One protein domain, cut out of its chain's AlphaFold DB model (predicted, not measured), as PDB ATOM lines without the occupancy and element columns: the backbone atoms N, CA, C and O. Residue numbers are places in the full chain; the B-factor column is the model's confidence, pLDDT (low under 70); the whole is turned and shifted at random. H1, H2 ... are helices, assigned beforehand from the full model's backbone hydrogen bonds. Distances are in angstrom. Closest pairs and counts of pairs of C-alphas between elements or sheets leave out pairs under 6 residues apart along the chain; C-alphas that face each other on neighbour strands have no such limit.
ATOM      1  N   VAL A   2     267.086 237.012 284.792       35.16
ATOM      2  CA  VAL A   2     268.222 237.167 283.879       35.16
ATOM      3  C   VAL A   2     267.722 236.771 282.490       35.16
ATOM      4  O   VAL A   2     267.247 235.654 282.306       35.16
ATOM      5  N   LYS A   3     267.739 237.702 281.530       45.88
ATOM      6  CA  LYS A   3     267.581 237.362 280.112       45.88
ATOM      7  C   LYS A   3     268.766 236.464 279.769       45.88
ATOM      8  O   LYS A   3     269.886 236.959 279.702       45.88
ATOM      9  N   GLU A   4     268.537 235.167 279.606       51.34
ATOM     10  CA  GLU A   4     269.545 234.280 279.031       51.34
ATOM     11  C   GLU A   4     269.883 234.812 277.635       51.34
ATOM     12  O   GLU A   4     269.056 234.803 276.720       51.34
ATOM     13  N   CYS A   5     271.083 235.372 277.488       56.66
ATOM     14  CA  CYS A   5     271.625 235.724 276.188       56.66
ATOM     15  C   CYS A   5     271.912 234.415 275.449       56.66
ATOM     16  O   CYS A   5     272.917 233.764 275.724       56.66
ATOM     17  N   GLN A   6     271.028 234.026 274.528       59.88
ATOM     18  CA  GLN A   6     271.260 232.892 273.633       59.88
ATOM     19  C   GLN A   6     272.602 233.095 272.912       59.88
ATOM     20  O   GLN A   6     272.780 234.083 272.194       59.88
ATOM     21  N   ASN A   7     273.563 232.194 273.123       67.44
ATOM     22  CA  ASN A   7     274.889 232.311 272.522       67.44
ATOM     23  C   ASN A   7     274.834 231.914 271.030       67.44
ATOM     24  O   ASN A   7     274.033 231.077 270.615       67.44
ATOM     25  N   TRP A   8     275.717 232.488 270.209       56.03
ATOM     26  CA  TRP A   8     275.898 232.182 268.784       56.03
ATOM     27  C   TRP A   8     276.075 230.687 268.490       56.03
ATOM     28  O   TRP A   8     275.649 230.215 267.436       56.03
ATOM     29  N   VAL A   9     276.682 229.940 269.416       61.31
ATOM     30  CA  VAL A   9     276.861 228.486 269.300       61.31
ATOM     31  C   VAL A   9     275.516 227.753 269.309       61.31
ATOM     32  O   VAL A   9     275.311 226.856 268.494       61.31
ATOM     33  N   ASP A  10     274.576 228.163 270.161       68.56
ATOM     34  CA  ASP A  10     273.256 227.526 270.263       68.56
ATOM     35  C   ASP A  10     272.399 227.831 269.033       68.56
ATOM     36  O   ASP A  10     271.737 226.958 268.478       68.56
ATOM     37  N   LEU A  11     272.486 229.072 268.553       64.81
ATOM     38  CA  LEU A  11     271.821 229.538 267.339       64.81
ATOM     39  C   LEU A  11     272.311 228.790 266.091       64.81
ATOM     40  O   LEU A  11     271.509 228.412 265.236       64.81
ATOM     41  N   ARG A  12     273.620 228.533 265.990       67.25
ATOM     42  CA  ARG A  12     274.203 227.755 264.890       67.25
ATOM     43  C   ARG A  12     273.713 226.307 264.901       67.25
ATOM     44  O   ARG A  12     273.293 225.820 263.853       67.25
ATOM     45  N   LYS A  13     273.699 225.664 266.074       73.69
ATOM     46  CA  LYS A  13     273.196 224.292 266.251       73.69
ATOM     47  C   LYS A  13     271.725 224.163 265.858       73.69
ATOM     48  O   LYS A  13     271.353 223.175 265.242       73.69
ATOM     49  N   GLN A  14     270.900 225.172 266.150       72.06
ATOM     50  CA  GLN A  14     269.495 225.189 265.727       72.06
ATOM     51  C   GLN A  14     269.340 225.246 264.200       72.06
ATOM     52  O   GLN A  14     268.522 224.520 263.645       72.06
ATOM     53  N   ILE A  15     270.126 226.078 263.505       74.50
ATOM     54  CA  ILE A  15     270.089 226.144 262.032       74.50
ATOM     55  C   ILE A  15     270.557 224.821 261.414       74.50
ATOM     56  O   ILE A  15     269.951 224.354 260.451       74.50
ATOM     57  N   GLU A  16     271.643 224.247 261.932       78.88
ATOM     58  CA  GLU A  16     272.185 222.967 261.459       78.88
ATOM     59  C   GLU A  16     271.164 221.841 261.673       78.88
ATOM     60  O   GLU A  16     270.820 221.166 260.708       78.88
ATOM     61  N   TYR A  17     270.546 221.766 262.856       79.06
ATOM     62  CA  TYR A  17     269.463 220.824 263.149       79.06
ATOM     63  C   TYR A  17     268.289 220.949 262.168       79.06
ATOM     64  O   TYR A  17     267.851 219.950 261.606       79.06
ATOM     65  N   ILE A  18     267.790 222.165 261.914       81.25
ATOM     66  CA  ILE A  18     266.699 222.373 260.947       81.25
ATOM     67  C   ILE A  18     267.122 221.878 259.562       81.25
ATOM     68  O   ILE A  18     266.365 221.166 258.914       81.25
ATOM     69  N   SER A  19     268.331 222.234 259.118       81.25
ATOM     70  CA  SER A  19     268.838 221.865 257.795       81.25
ATOM     71  C   SER A  19     269.008 220.356 257.617       81.25
ATOM     72  O   SER A  19     268.751 219.851 256.528       81.25
ATOM     73  N   GLU A  20     269.459 219.647 258.651       84.12
ATOM     74  CA  GLU A  20     269.662 218.193 258.635       84.12
ATOM     75  C   GLU A  20     268.342 217.416 258.631       84.12
ATOM     76  O   GLU A  20     268.277 216.320 258.084       84.12
ATOM     77  N   ASN A  21     267.274 217.999 259.181       84.00
ATOM     78  CA  ASN A  21     265.950 217.379 259.228       84.00
ATOM     79  C   ASN A  21     265.090 217.669 257.983       84.00
ATOM     80  O   ASN A  21     263.924 217.274 257.933       84.00
ATOM     81  N   ILE A  22     265.630 218.349 256.964       88.12
ATOM     82  CA  ILE A  22     264.928 218.550 255.693       88.12
ATOM     83  C   ILE A  22     264.898 217.227 254.916       88.12
ATOM     84  O   ILE A  22     265.878 216.850 254.273       88.12
ATOM     85  N   ASP A  23     263.744 216.555 254.898       88.25
ATOM     86  CA  ASP A  23     263.518 215.399 254.027       88.25
ATOM     87  C   ASP A  23     263.360 215.832 252.558       88.25
ATOM     88  O   ASP A  23     262.273 216.119 252.048       88.25
ATOM     89  N   VAL A  24     264.487 215.865 251.849       91.62
ATOM     90  CA  VAL A  24     264.546 216.179 250.415       91.62
ATOM     91  C   VAL A  24     263.793 215.139 249.574       91.62
ATOM     92  O   VAL A  24     263.282 215.469 248.502       91.62
ATOM     93  N   GLY A  25     263.716 213.886 250.029       92.88
ATOM     94  CA  GLY A  25     262.995 212.817 249.342       92.88
ATOM     95  C   GLY A  25     261.490 213.059 249.356       92.88
ATOM     96  O   GLY A  25     260.847 212.959 248.309       92.88
ATOM     97  N   LEU A  26     260.945 213.437 250.512       90.38
ATOM     98  CA  LEU A  26     259.554 213.857 250.657       90.38
ATOM     99  C   LEU A  26     259.256 215.088 249.800       90.38
ATOM    100  O   LEU A  26     258.317 215.052 249.007       90.38
ATOM    101  N   ILE A  27     260.088 216.133 249.877       92.62
ATOM    102  CA  ILE A  27     259.896 217.366 249.094       92.62
ATOM    103  C   ILE A  27     259.827 217.058 247.595       92.62
ATOM    104  O   ILE A  27     258.938 217.554 246.910       92.62
ATOM    105  N   ARG A  28     260.724 216.208 247.075       93.25
ATOM    106  CA  ARG A  28     260.718 215.816 245.656       93.25
ATOM    107  C   ARG A  28     259.444 215.076 245.251       93.25
ATOM    108  O   ARG A  28     258.935 215.334 244.169       93.25
ATOM    109  N   LYS A  29     258.940 214.172 246.099       92.88
ATOM    110  CA  LYS A  29     257.692 213.429 245.846       92.88
ATOM    111  C   LYS A  29     256.472 214.344 245.874       92.88
ATOM    112  O   LYS A  29     255.570 214.191 245.068       92.88
ATOM    113  N   VAL A  30     256.440 215.296 246.798       92.25
ATOM    114  CA  VAL A  30     255.330 216.243 246.908       92.25
ATOM    115  C   VAL A  30     255.354 217.253 245.759       92.25
ATOM    116  O   VAL A  30     254.307 217.576 245.210       92.25
ATOM    117  N   ALA A  31     256.540 217.693 245.333       91.06
ATOM    118  CA  ALA A  31     256.707 218.616 244.212       91.06
ATOM    119  C   ALA A  31     256.205 218.062 242.863       91.06
ATOM    120  O   ALA A  31     256.065 218.833 241.920       91.06
ATOM    121  N   THR A  32     255.942 216.754 242.744       94.38
ATOM    122  CA  THR A  32     255.337 216.167 241.534       94.38
ATOM    123  C   THR A  32     253.808 216.227 241.529       94.38
ATOM    124  O   THR A  32     253.210 215.811 240.542       94.38
ATOM    125  N   LEU A  33     253.175 216.653 242.629       93.25
ATOM    126  CA  LEU A  33     251.719 216.727 242.768       93.25
ATOM    127  C   LEU A  33     251.205 218.094 242.301       93.25
ATOM    128  O   LEU A  33     250.810 218.242 241.149       93.25
ATOM    129  N   ASP A  34     251.234 219.086 243.189       91.75
ATOM    130  CA  ASP A  34     250.880 220.476 242.916       91.75
ATOM    131  C   ASP A  34     251.513 221.422 243.959       91.75
ATOM    132  O   ASP A  34     252.121 220.995 244.952       91.75
ATOM    133  N   ASP A  35     251.383 222.727 243.718       93.69
ATOM    134  CA  ASP A  35     251.935 223.773 244.585       93.69
ATOM    135  C   ASP A  35     251.308 223.776 245.990       93.69
ATOM    136  O   ASP A  35     251.967 224.152 246.965       93.69
ATOM    137  N   GLU A  36     250.051 223.340 246.123       94.25
ATOM    138  CA  GLU A  36     249.353 223.308 247.409       94.25
ATOM    139  C   GLU A  36     249.869 222.162 248.284       94.25
ATOM    140  O   GLU A  36     250.143 222.351 249.470       94.25
ATOM    141  N   ALA A  37     250.120 220.994 247.698       92.56
ATOM    142  CA  ALA A  37     250.767 219.879 248.367       92.56
ATOM    143  C   ALA A  37     252.161 220.288 248.865       92.56
ATOM    144  O   ALA A  37     252.517 220.014 250.016       92.56
ATOM    145  N   LEU A  38     252.933 221.012 248.041       92.50
ATOM    146  CA  LEU A  38     254.252 221.522 248.419       92.50
ATOM    147  C   LEU A  38     254.159 222.501 249.596       92.50
ATOM    148  O   LEU A  38     254.927 222.401 250.559       92.50
ATOM    149  N   ARG A  39     253.179 223.408 249.559       93.25
ATOM    150  CA  ARG A  39     252.893 224.348 250.646       93.25
ATOM    151  C   ARG A  39     252.545 223.628 251.949       93.25
ATOM    152  O   ARG A  39     253.089 223.983 252.997       93.25
ATOM    153  N   LEU A  40     251.676 222.620 251.898       93.00
ATOM    154  CA  LEU A  40     251.275 221.833 253.066       93.00
ATOM    155  C   LEU A  40     252.446 221.029 253.642       93.00
ATOM    156  O   LEU A  40     252.630 221.018 254.858       93.00
ATOM    157  N   CYS A  41     253.285 220.436 252.790       92.38
ATOM    158  CA  CYS A  41     254.496 219.731 253.212       92.38
ATOM    159  C   CYS A  41     255.428 220.648 254.009       92.38
ATOM    160  O   CYS A  41     255.818 220.315 255.128       92.38
ATOM    161  N   PHE A  42     255.735 221.836 253.480       90.94
ATOM    162  CA  PHE A  42     256.554 222.801 254.213       90.94
ATOM    163  C   PHE A  42     255.884 223.271 255.504       90.94
ATOM    164  O   PHE A  42     256.573 223.433 256.506       90.94
ATOM    165  N   CYS A  43     254.562 223.459 255.511       89.12
ATOM    166  CA  CYS A  43     253.819 223.833 256.713       89.12
ATOM    167  C   CYS A  43     254.017 222.808 257.841       89.12
ATOM    168  O   CYS A  43     254.391 223.185 258.951       89.12
ATOM    169  N   VAL A  44     253.855 221.515 257.541       88.94
ATOM    170  CA  VAL A  44     254.049 220.426 258.511       88.94
ATOM    171  C   VAL A  44     255.486 220.398 259.028       88.94
ATOM    172  O   VAL A  44     255.694 220.443 260.239       88.94
ATOM    173  N   MET A  45     256.472 220.413 258.125       88.50
ATOM    174  CA  MET A  45     257.893 220.386 258.494       88.50
ATOM    175  C   MET A  45     258.264 221.580 259.390       88.50
ATOM    176  O   MET A  45     258.896 221.418 260.431       88.50
ATOM    177  N   ILE A  46     257.798 222.785 259.039       85.44
ATOM    178  CA  ILE A  46     257.998 223.991 259.849       85.44
ATOM    179  C   ILE A  46     257.351 223.819 261.228       85.44
ATOM    180  O   ILE A  46     258.004 224.073 262.237       85.44
ATOM    181  N   CYS A  47     256.098 223.371 261.307       83.88
ATOM    182  CA  CYS A  47     255.417 223.164 262.585       83.88
ATOM    183  C   CYS A  47     256.161 222.190 263.504       83.88
ATOM    184  O   CYS A  47     256.172 222.407 264.712       83.88
ATOM    185  N   GLU A  48     256.790 221.147 262.969       81.94
ATOM    186  CA  GLU A  48     257.598 220.209 263.751       81.94
ATOM    187  C   GLU A  48     258.886 220.848 264.270       81.94
ATOM    188  O   GLU A  48     259.197 220.723 265.456       81.94
ATOM    189  N   TRP A  49     259.596 221.593 263.423       78.88
ATOM    190  CA  TRP A  49     260.859 222.237 263.789       78.88
ATOM    191  C   TRP A  49     260.691 223.424 264.737       78.88
ATOM    192  O   TRP A  49     261.593 223.723 265.515       78.88
ATOM    193  N   LEU A  50     259.550 224.114 264.678       76.44
ATOM    194  CA  LEU A  50     259.269 225.279 265.516       76.44
ATOM    195  C   LEU A  50     258.770 224.932 266.919       76.44
ATOM    196  O   LEU A  50     258.639 225.840 267.744       76.44
ATOM    197  N   LYS A  51     258.495 223.657 267.232       75.06
ATOM    198  CA  LYS A  51     258.043 223.262 268.574       75.06
ATOM    199  C   LYS A  51     259.074 223.684 269.625       75.06
ATOM    200  O   LYS A  51     260.176 223.153 269.688       75.06
ATOM    201  N   GLY A  52     258.699 224.651 270.463       66.62
ATOM    202  CA  GLY A  52     259.544 225.162 271.547       66.62
ATOM    203  C   GLY A  52     260.595 226.203 271.135       66.62
ATOM    204  O   GLY A  52     261.315 226.701 272.002       66.62
ATOM    205  N   VAL A  53     260.672 226.590 269.857       71.75
ATOM    206  CA  VAL A  53     261.629 227.602 269.380       71.75
ATOM    207  C   VAL A  53     261.060 229.009 269.583       71.75
ATOM    208  O   VAL A  53     260.066 229.387 268.968       71.75
ATOM    209  N   LYS A  54     261.709 229.822 270.428       66.56
ATOM    210  CA  LYS A  54     261.314 231.227 270.669       66.56
ATOM    211  C   LYS A  54     261.781 232.194 269.574       66.56
ATOM    212  O   LYS A  54     261.178 233.249 269.399       66.56
ATOM    213  N   PHE A  55     262.870 231.874 268.874       72.19
ATOM    214  CA  PHE A  55     263.478 232.733 267.856       72.19
ATOM    215  C   PHE A  55     264.321 231.908 266.880       72.19
ATOM    216  O   PHE A  55     265.141 231.111 267.327       72.19
ATOM    217  N   ILE A  56     264.174 232.139 265.566       70.06
ATOM    218  CA  ILE A  56     265.077 231.567 264.555       70.06
ATOM    219  C   ILE A  56     265.985 232.655 263.973       70.06
ATOM    220  O   ILE A  56     265.506 233.583 263.309       70.06
TER     221      ILE A  56
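What this domain is: This is residues 2 to 56 of the 100 residues of an uncharacterized protein of Campylobacter concisus (UniProt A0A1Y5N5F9). The picture is a long, narrow helical hairpin: H1 and then H2 follow each other along one leg, the chain turns at residues 31 to 34, and H3 folds back as the other leg. H3 packs on H2 beside the turn and comes near H1 at its far end, while residues 2 to 7 lie at one end of the long axis. The printed part has 55 residues with three named helices in the order H1, H2, H3, and no named strand; its class is all helix. It is loose, with a radius of gyration of the C-alphas of 14.4 A, and its outline is a rod spanning 48 by 16 by 12 A.

Where its parts are: Start at C-alpha 2 and read on to C-alpha 8 at (275.898, 232.182, 268.784), where H1 begins; it covers residues 8 to 20 and is 18.4 A long. Next find H2, residues 24 to 30, 9.9 A long. H3, residues 35 to 49, is the longest helix at 21.2 A; look for its last C-alpha, 49, at (260.859, 222.237, 263.789).

How they stand to each other: Look first at H1 and H2, which are apart. H1 and H3 are close but not clearly touching: the closest C-alphas, those of Ile 18 and Trp 49, are 6.5 A apart. These two helices run opposite ways at a steep tilt of 42 degrees. H2 and H3 form a helical hairpin and touch, H3 with residues 37 to 41 alone; their closest C-alphas, those of Val 30 and Leu 38, are 5.6 A apart. They run opposite ways at a steep tilt of 39 degrees. In H1, H2 and H3 every O i to N i+4 pair is within hydrogen-bond range.

The domain as a whole: The two C-alphas farthest apart, those of Val 2 and Thr 32, stand 49.0 A from each other. The printed part has no cut, and both links between helices are tight. Check the B-factor column: the mean pLDDT of the printed part is 79.5, and residues 2 to 12, 52 and 54 are under 70.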